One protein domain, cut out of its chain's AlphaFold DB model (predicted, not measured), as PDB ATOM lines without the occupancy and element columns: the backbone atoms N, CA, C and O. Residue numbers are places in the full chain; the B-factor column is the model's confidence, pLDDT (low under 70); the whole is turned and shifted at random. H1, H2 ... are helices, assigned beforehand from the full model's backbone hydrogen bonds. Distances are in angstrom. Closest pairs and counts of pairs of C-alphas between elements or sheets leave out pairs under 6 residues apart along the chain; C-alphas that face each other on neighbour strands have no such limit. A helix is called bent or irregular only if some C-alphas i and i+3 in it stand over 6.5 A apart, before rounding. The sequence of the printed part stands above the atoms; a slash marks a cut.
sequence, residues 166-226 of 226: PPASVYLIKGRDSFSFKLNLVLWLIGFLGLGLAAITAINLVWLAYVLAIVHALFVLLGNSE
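What this domain is: This is residues 166 to 226 of the 226 residues of an uncharacterized protein of Flavobacteriales bacterium (UniProt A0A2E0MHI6). Two long helices, H2 and H3, lie side by side as a helical hairpin, and a short helix, H1, packs alongside both of them toward the end of the hairpin away from the turn at residues 198 to 202. The chain goes along H1, folds back into H2 and folds back again into H3, and the hairpin of H2 and H3 makes the length of a rod that spans 42 by 20 by 14 A. The printed part has 61 residues with three named helices, in the order H1, H2, H3, and no named strand; the class is all helix. The whole is only just compact, close to loose, with a radius of gyration of the C-alphas of 12.6 A.

How they stand to each other: H1, residues 166 to 174, and H2, residues 179 to 197, form a helical hairpin. They touch, with the C-alphas of Pro 167 and Leu 185 the closest at 5.6 A. H2 touches H1 with residues 180 to 188 alone. The lines of these two helices stand at a shallow tilt of 5 degrees, and they run opposite ways. H2 and H3, residues 203 to 222, form a second helical hairpin. They touch with 15 pairs of C-alphas within 8 A, and the closest are those of Gly 191 and Tyr 210, 5.2 A apart. They run opposite ways at a shallow tilt of 25 degrees, and their centres are 10.0 A apart. H1 and H3 also touch, with 7 pairs of C-alphas within 8 A; the closest are those of Val 170 and Ala 217, 6.6 A apart. H3 touches H1 with residues 214 to 221 alone. H1 and H3 run the same way at a shallow tilt of 30 degrees. The three pairs of helices are at a shallow tilt, a mostly aligned packing, in which the helices run nearly along one another. In the backbones of H2 and H3 every O i to N i+4 pair is within hydrogen-bond range, and in H1 4 of 5 such pairs are.

Where its parts are: The printed part begins with H1, whose nine residues run from Pro 166, with its C-alpha at (5.357, -16.915, -11.781), to Lys 174. Residues 175 to 178 are the tight link to H2. H2 has 19 residues, from Phe 179 to Leu 197, and measures 26.3 A from first to last C-alpha. It begins with C-alpha 179 at (0.488, -30.727, -16.695). Residues 198 to 202 are the tight link to H3. H3 is the longest helix, with 20 residues from Ile 203 to Leu 222, and measures 29.1 A from first to last C-alpha. It ends with C-alpha 222 at (9.120, -26.114, -1.971). Residues 223 to 226 follow it, and Glu 226 is the chain's last residue. The three helices are not bent.

The domain as a whole: The two C-alphas farthest apart are those of Ile 200, in the link between H2 and H3, and Glu 226, at 43.4 A. The first and last printed C-alphas, those of Pro 166 and Glu 226, are 20.8 A apart. The printed part runs from residue 166 to 226 and has no cut. Both links are tight, and neither is long. The mean pLDDT of the printed part is 76.3. By helix the mean pLDDT is 87 in H1, 81 in H2 and 75 in H3. The model's confidence is low, under 70, in 15 residues: residues 195 to 206, of which 195 to 197 belong to H2 and 203 to 206 to H3, and residues 224 to 226.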
ATOM      1  N   PRO A 166       6.133 -15.771 -12.266       83.88
ATOM      2  CA  PRO A 166       5.357 -16.915 -11.781       83.88
ATOM      3  C   PRO A 166       5.160 -18.058 -12.796       83.88
ATOM      4  O   PRO A 166       5.395 -19.213 -12.436       83.88
ATOM      5  N   PRO A 167       4.754 -17.827 -14.063       86.88
ATOM      6  CA  PRO A 167       4.711 -18.913 -15.042       86.88
ATOM      7  C   PRO A 167       6.119 -19.378 -15.440       86.88
ATOM      8  O   PRO A 167       6.322 -20.572 -15.680       86.88
ATOM      9  N   ALA A 168       7.101 -18.469 -15.468       85.62
ATOM     10  CA  ALA A 168       8.482 -18.801 -15.811       85.62
ATOM     11  C   ALA A 168       9.156 -19.709 -14.766       85.62
ATOM     12  O   ALA A 168       9.885 -20.626 -15.140       85.62
ATOM     13  N   SER A 169       8.895 -19.514 -13.470       86.88
ATOM     14  CA  SER A 169       9.475 -20.345 -12.406       86.88
ATOM     15  C   SER A 169       9.005 -21.798 -12.501       86.88
ATOM     16  O   SER A 169       9.819 -22.721 -12.469       86.88
ATOM     17  N   VAL A 170       7.707 -22.019 -12.730       87.81
ATOM     18  CA  VAL A 170       7.143 -23.366 -12.906       87.81
ATOM     19  C   VAL A 170       7.632 -24.015 -14.202       87.81
ATOM     20  O   VAL A 170       7.896 -25.220 -14.224       87.81
ATOM     21  N   TYR A 171       7.813 -23.224 -15.264       88.62
ATOM     22  CA  TYR A 171       8.392 -23.699 -16.521       88.62
ATOM     23  C   TYR A 171       9.815 -24.245 -16.338       88.62
ATOM     24  O   TYR A 171      10.135 -25.303 -16.880       88.62
ATOM     25  N   LEU A 172      10.657 -23.550 -15.565       86.62
ATOM     26  CA  LEU A 172      12.049 -23.952 -15.332       86.62
ATOM     27  C   LEU A 172      12.169 -25.245 -14.514       86.62
ATOM     28  O   LEU A 172      13.093 -26.016 -14.749       86.62
ATOM     29  N   ILE A 173      11.241 -25.491 -13.585       88.19
ATOM     30  CA  ILE A 173      11.307 -26.644 -12.675       88.19
ATOM     31  C   ILE A 173      10.748 -27.917 -13.323       88.19
ATOM     32  O   ILE A 173      11.386 -28.965 -13.277       88.19
ATOM     33  N   LYS A 174       9.551 -27.850 -13.921       84.44
ATOM     34  CA  LYS A 174       8.842 -29.040 -14.434       84.44
ATOM     35  C   LYS A 174       8.920 -29.217 -15.953       84.44
ATOM     36  O   LYS A 174       8.530 -30.265 -16.465       84.44
ATOM     37  N   GLY A 175       9.427 -28.224 -16.684       79.62
ATOM     38  CA  GLY A 175       9.536 -28.267 -18.140       79.62
ATOM     39  C   GLY A 175       8.204 -28.062 -18.875       79.62
ATOM     40  O   GLY A 175       7.112 -28.105 -18.296       79.62
ATOM     41  N   ARG A 176       8.313 -27.838 -20.193       79.00
ATOM     42  CA  ARG A 176       7.226 -27.410 -21.095       79.00
ATOM     43  C   ARG A 176       6.007 -28.335 -21.114       79.00
ATOM     44  O   ARG A 176       4.880 -27.854 -21.208       79.00
ATOM     45  N   ASP A 177       6.225 -29.644 -21.039       83.69
ATOM     46  CA  ASP A 177       5.165 -30.632 -21.281       83.69
ATOM     47  C   ASP A 177       4.448 -31.085 -20.007       83.69
ATOM     48  O   ASP A 177       3.503 -31.875 -20.065       83.69
ATOM     49  N   SER A 178       4.838 -30.546 -18.852       85.19
ATOM     50  CA  SER A 178       4.209 -30.884 -17.583       85.19
ATOM     51  C   SER A 178       2.789 -30.317 -17.470       85.19
ATOM     52  O   SER A 178       2.513 -29.152 -17.775       85.19
ATOM     53  N   PHE A 179       1.866 -31.143 -16.972       84.69
ATOM     54  CA  PHE A 179       0.488 -30.727 -16.695       84.69
ATOM     55  C   PHE A 179       0.431 -29.570 -15.684       84.69
ATOM     56  O   PHE A 179      -0.348 -28.636 -15.857       84.69
ATOM     57  N   SER A 180       1.321 -29.568 -14.684       83.62
ATOM     58  CA  SER A 180       1.395 -28.488 -13.692       83.62
ATOM     59  C   SER A 180       1.789 -27.139 -14.296       83.62
ATOM     60  O   SER A 180       1.277 -26.121 -13.843       83.62
ATOM     61  N   PHE A 181       2.663 -27.108 -15.311       87.06
ATOM     62  CA  PHE A 181       2.990 -25.864 -16.011       87.06
ATOM     63  C   PHE A 181       1.778 -25.330 -16.774       87.06
ATOM     64  O   PHE A 181       1.444 -24.156 -16.637       87.06
ATOM     65  N   LYS A 182       1.081 -26.198 -17.520       87.62
ATOM     66  CA  LYS A 182      -0.125 -25.815 -18.270       87.62
ATOM     67  C   LYS A 182      -1.216 -25.287 -17.340       87.62
ATOM     68  O   LYS A 182      -1.782 -24.241 -17.626       87.62
ATOM     69  N   LEU A 183      -1.462 -25.959 -16.212       86.12
ATOM     70  CA  LEU A 183      -2.413 -25.480 -15.209       86.12
ATOM     71  C   LEU A 183      -1.997 -24.137 -14.612       86.12
ATOM     72  O   LEU A 183      -2.828 -23.241 -14.549       86.12
ATOM     73  N   ASN A 184      -0.729 -23.972 -14.219       87.62
ATOM     74  CA  ASN A 184      -0.250 -22.710 -13.655       87.62
ATOM     75  C   ASN A 184      -0.358 -21.559 -14.666       87.62
ATOM     76  O   ASN A 184      -0.774 -20.462 -14.314       87.62
ATOM     77  N   LEU A 185      -0.040 -21.824 -15.935       88.25
ATOM     78  CA  LEU A 185      -0.162 -20.854 -17.019       88.25
ATOM     79  C   LEU A 185      -1.626 -20.478 -17.283       88.25
ATOM     80  O   LEU A 185      -1.929 -19.300 -17.438       88.25
ATOM     81  N   VAL A 186      -2.536 -21.456 -17.296       87.56
ATOM     82  CA  VAL A 186      -3.977 -21.217 -17.468       87.56
ATOM     83  C   VAL A 186      -4.552 -20.451 -16.274       87.56
ATOM     84  O   VAL A 186      -5.245 -19.463 -16.488       87.56
ATOM     85  N   LEU A 187      -4.224 -20.829 -15.032       82.62
ATOM     86  CA  LEU A 187      -4.643 -20.094 -13.829       82.62
ATOM     87  C   LEU A 187      -4.127 -18.657 -13.838       82.62
ATOM     88  O   LEU A 187      -4.872 -17.733 -13.527       82.62
ATOM     89  N   TRP A 188      -2.865 -18.466 -14.223       86.25
ATOM     90  CA  TRP A 188      -2.261 -17.145 -14.338       86.25
ATOM     91  C   TRP A 188      -2.942 -16.307 -15.424       86.25
ATOM     92  O   TRP A 188      -3.244 -15.140 -15.191       86.25
ATOM     93  N   LEU A 189      -3.272 -16.904 -16.576       85.62
ATOM     94  CA  LEU A 189      -3.983 -16.225 -17.659       85.62
ATOM     95  C   LEU A 189      -5.421 -15.870 -17.259       85.62
ATOM     96  O   LEU A 189      -5.862 -14.763 -17.546       85.62
ATOM     97  N   ILE A 190      -6.129 -16.759 -16.552       82.44
ATOM     98  CA  ILE A 190      -7.450 -16.471 -15.970       82.44
ATOM     99  C   ILE A 190      -7.347 -15.358 -14.924       82.44
ATOM    100  O   ILE A 190      -8.195 -14.475 -14.909       82.44
ATOM    101  N   GLY A 191      -6.325 -15.368 -14.066       77.94
ATOM    102  CA  GLY A 191      -6.112 -14.321 -13.066       77.94
ATOM    103  C   GLY A 191      -5.817 -12.966 -13.710       77.94
ATOM    104  O   GLY A 191      -6.397 -11.958 -13.318       77.94
ATOM    105  N   PHE A 192      -4.978 -12.946 -14.747       81.56
ATOM    106  CA  PHE A 192      -4.621 -11.735 -15.485       81.56
ATOM    107  C   PHE A 192      -5.795 -11.188 -16.308       81.56
ATOM    108  O   PHE A 192      -6.114 -10.001 -16.235       81.56
ATOM    109  N   LEU A 193      -6.487 -12.060 -17.045       79.25
ATOM    110  CA  LEU A 193      -7.679 -11.710 -17.820       79.25
ATOM    111  C   LEU A 193      -8.836 -11.304 -16.897       79.25
ATOM    112  O   LEU A 193      -9.571 -10.359 -17.182       79.25
ATOM    113  N   GLY A 194      -8.939 -11.975 -15.752       71.56
ATOM    114  CA  GLY A 194      -9.835 -11.643 -14.659       71.56
ATOM    115  C   GLY A 194      -9.541 -10.266 -14.084       71.56
ATOM    116  O   GLY A 194     -10.480  -9.523 -13.853       71.56
ATOM    117  N   LEU A 195      -8.278  -9.859 -13.919       65.75
ATOM    118  CA  LEU A 195      -7.941  -8.516 -13.427       65.75
ATOM    119  C   LEU A 195      -8.430  -7.417 -14.384       65.75
ATOM    120  O   LEU A 195      -8.892  -6.369 -13.934       65.75
ATOM    121  N   GLY A 196      -8.376  -7.677 -15.696       66.75
ATOM    122  CA  GLY A 196      -8.885  -6.767 -16.724       66.75
ATOM    123  C   GLY A 196     -10.415  -6.679 -16.771       66.75
ATOM    124  O   GLY A 196     -10.959  -5.592 -16.951       66.75
ATOM    125  N   LEU A 197     -11.116  -7.803 -16.578       61.12
ATOM    126  CA  LEU A 197     -12.586  -7.876 -16.622       61.12
ATOM    127  C   LEU A 197     -13.266  -7.558 -15.275       61.12
ATOM    128  O   LEU A 197     -14.358  -6.992 -15.247       61.12
ATOM    129  N   ALA A 198     -12.631  -7.878 -14.148       55.06
ATOM    130  CA  ALA A 198     -13.205  -7.751 -12.806       55.06
ATOM    131  C   ALA A 198     -13.126  -6.345 -12.213       55.06
ATOM    132  O   ALA A 198     -13.704  -6.125 -11.148       55.06
ATOM    133  N   ALA A 199     -12.514  -5.387 -12.917       59.62
ATOM    134  CA  ALA A 199     -12.588  -3.969 -12.568       59.62
ATOM    135  C   ALA A 199     -14.040  -3.448 -12.478       59.62
ATOM    136  O   ALA A 199     -14.264  -2.381 -11.913       59.62
ATOM    137  N   ILE A 200     -15.024  -4.191 -13.010       57.59
ATOM    138  CA  ILE A 200     -16.427  -3.764 -13.069       57.59
ATOM    139  C   ILE A 200     -17.366  -4.644 -12.215       57.59
ATOM    140  O   ILE A 200     -18.391  -4.134 -11.769       57.59
ATOM    141  N   THR A 201     -17.058  -5.921 -11.922       54.75
ATOM    142  CA  THR A 201     -18.064  -6.819 -11.296       54.75
ATOM    143  C   THR A 201     -17.584  -7.853 -10.265       54.75
ATOM    144  O   THR A 201     -18.436  -8.401  -9.569       54.75
ATOM    145  N   ALA A 202     -16.284  -8.151 -10.105       57.34
ATOM    146  CA  ALA A 202     -15.877  -9.337  -9.321       57.34
ATOM    147  C   ALA A 202     -14.482  -9.262  -8.666       57.34
ATOM    148  O   ALA A 202     -13.693 -10.206  -8.745       57.34
ATOM    149  N   ILE A 203     -14.176  -8.154  -7.986       62.16
ATOM    150  CA  ILE A 203     -12.876  -7.904  -7.325       62.16
ATOM    151  C   ILE A 203     -12.454  -9.060  -6.389       62.16
ATOM    152  O   ILE A 203     -11.279  -9.422  -6.335       62.16
ATOM    153  N   ASN A 204     -13.407  -9.698  -5.704       64.50
ATOM    154  CA  ASN A 204     -13.102 -10.702  -4.679       64.50
ATOM    155  C   ASN A 204     -12.671 -12.064  -5.242       64.50
ATOM    156  O   ASN A 204     -11.844 -12.738  -4.633       64.50
ATOM    157  N   LEU A 205     -13.203 -12.485  -6.396       63.94
ATOM    158  CA  LEU A 205     -12.957 -13.838  -6.915       63.94
ATOM    159  C   LEU A 205     -11.624 -13.928  -7.670       63.94
ATOM    160  O   LEU A 205     -10.899 -14.915  -7.563       63.94
ATOM    161  N   VAL A 206     -11.280 -12.862  -8.393       66.25
ATOM    162  CA  VAL A 206     -10.025 -12.761  -9.148       66.25
ATOM    163  C   VAL A 206      -8.824 -12.665  -8.215       66.25
ATOM    164  O   VAL A 206      -7.813 -13.324  -8.455       66.25
ATOM    165  N   TRP A 207      -8.950 -11.908  -7.122       72.31
ATOM    166  CA  TRP A 207      -7.920 -11.851  -6.089       72.31
ATOM    167  C   TRP A 207      -7.630 -13.240  -5.509       72.31
ATOM    168  O   TRP A 207      -6.475 -13.647  -5.403       72.31
ATOM    169  N   LEU A 208      -8.682 -14.003  -5.203       72.50
ATOM    170  CA  LEU A 208      -8.568 -15.344  -4.630       72.50
ATOM    171  C   LEU A 208      -7.886 -16.321  -5.600       72.50
ATOM    172  O   LEU A 208      -6.984 -17.052  -5.196       72.50
ATOM    173  N   ALA A 209      -8.245 -16.280  -6.886       71.06
ATOM    174  CA  ALA A 209      -7.604 -17.096  -7.919       71.06
ATOM    175  C   ALA A 209      -6.117 -16.746  -8.112       71.06
ATOM    176  O   ALA A 209      -5.284 -17.640  -8.267       71.06
ATOM    177  N   TYR A 210      -5.769 -15.457  -8.058       76.88
ATOM    178  CA  TYR A 210      -4.383 -14.996  -8.169       76.88
ATOM    179  C   TYR A 210      -3.529 -15.457  -6.981       76.88
ATOM    180  O   TYR A 210      -2.441 -16.007  -7.170       76.88
ATOM    181  N   VAL A 211      -4.044 -15.313  -5.756       77.81
ATOM    182  CA  VAL A 211      -3.373 -15.806  -4.543       77.81
ATOM    183  C   VAL A 211      -3.212 -17.326  -4.594       77.81
ATOM    184  O   VAL A 211      -2.132 -17.833  -4.298       77.81
ATOM    185  N   LEU A 212      -4.237 -18.059  -5.037       79.75
ATOM    186  CA  LEU A 212      -4.177 -19.515  -5.168       79.75
ATOM    187  C   LEU A 212      -3.096 -19.962  -6.170       79.75
ATOM    188  O   LEU A 212      -2.378 -20.927  -5.906       79.75
ATOM    189  N   ALA A 213      -2.930 -19.239  -7.283       80.81
ATOM    190  CA  ALA A 213      -1.873 -19.509  -8.258       80.81
ATOM    191  C   ALA A 213      -0.470 -19.310  -7.655       80.81
ATOM    192  O   ALA A 213       0.414 -20.145  -7.856       80.81
ATOM    193  N   ILE A 214      -0.275 -18.251  -6.860       81.06
ATOM    194  CA  ILE A 214       0.992 -17.999  -6.155       81.06
ATOM    195  C   ILE A 214       1.278 -19.109  -5.139       81.06
ATOM    196  O   ILE A 214       2.390 -19.636  -5.110       81.06
ATOM    197  N   VAL A 215       0.285 -19.495  -4.334       84.75
ATOM    198  CA  VAL A 215       0.429 -20.562  -3.330       84.75
ATOM    199  C   VAL A 215       0.787 -21.889  -3.994       84.75
ATOM    200  O   VAL A 215       1.708 -22.565  -3.545       84.75
ATOM    201  N   HIS A 216       0.124 -22.245  -5.095       78.12
ATOM    202  CA  HIS A 216       0.453 -23.454  -5.846       78.12
ATOM    203  C   HIS A 216       1.872 -23.397  -6.435       78.12
ATOM    204  O   HIS A 216       2.605 -24.384  -6.363       78.12
ATOM    205  N   ALA A 217       2.297 -22.251  -6.977       79.50
ATOM    206  CA  ALA A 217       3.660 -22.081  -7.478       79.50
ATOM    207  C   ALA A 217       4.704 -22.243  -6.361       79.50
ATOM    208  O   ALA A 217       5.697 -22.940  -6.561       79.50
ATOM    209  N   LEU A 218       4.458 -21.671  -5.176       80.88
ATOM    210  CA  LEU A 218       5.312 -21.852  -4.000       80.88
ATOM    211  C   LEU A 218       5.343 -23.312  -3.547       80.88
ATOM    212  O   LEU A 218       6.421 -23.852  -3.329       80.88
ATOM    213  N   PHE A 219       4.189 -23.976  -3.474       82.81
ATOM    214  CA  PHE A 219       4.105 -25.381  -3.080       82.81
ATOM    215  C   PHE A 219       4.873 -26.295  -4.041       82.81
ATOM    216  O   PHE A 219       5.579 -27.195  -3.605       82.81
ATOM    217  N   VAL A 220       4.804 -26.036  -5.351       79.31
ATOM    218  CA  VAL A 220       5.602 -26.765  -6.350       79.31
ATOM    219  C   VAL A 220       7.099 -26.480  -6.205       79.31
ATOM    220  O   VAL A 220       7.902 -27.360  -6.482       79.31
ATOM    221  N   LEU A 221       7.483 -25.273  -5.786       77.06
ATOM    222  CA  LEU A 221       8.883 -24.880  -5.627       77.06
ATOM    223  C   LEU A 221       9.506 -25.466  -4.348       77.06
ATOM    224  O   LEU A 221      10.650 -25.908  -4.379       77.06
ATOM    225  N   LEU A 222       8.737 -25.516  -3.256       74.00
ATOM    226  CA  LEU A 222       9.120 -26.114  -1.971       74.00
ATOM    227  C   LEU A 222       9.032 -27.646  -1.988       74.00
ATOM    228  O   LEU A 222       9.934 -28.312  -1.501       74.00
ATOM    229  N   GLY A 223       7.998 -28.223  -2.605       70.12
ATOM    230  CA  GLY A 223       7.837 -29.678  -2.717       70.12
ATOM    231  C   GLY A 223       8.842 -30.357  -3.657       70.12
ATOM    232  O   GLY A 223       8.927 -31.576  -3.677       70.12
ATOM    233  N   ASN A 224       9.605 -29.581  -4.430       59.19
ATOM    234  CA  ASN A 224      10.720 -30.070  -5.246       59.19
ATOM    235  C   ASN A 224      12.093 -29.865  -4.571       59.19
ATOM    236  O   ASN A 224      13.109 -30.064  -5.235       59.19
ATOM    237  N   SER A 225      12.145 -29.421  -3.306       53.62
ATOM    238  CA  SER A 225      13.403 -29.235  -2.560       53.62
ATOM    239  C   SER A 225      13.796 -30.431  -1.681       53.62
ATOM    240  O   SER A 225      14.651 -30.268  -0.810       53.62
ATOM    241  N   GLU A 226      13.174 -31.594  -1.884       43.81
ATOM    242  CA  GLU A 226      13.605 -32.884  -1.324       43.81
ATOM    243  C   GLU A 226      14.490 -33.655  -2.311       43.81
ATOM    244  O   GLU A 226      14.173 -33.662  -3.526       43.81
TER     245      GLU A 226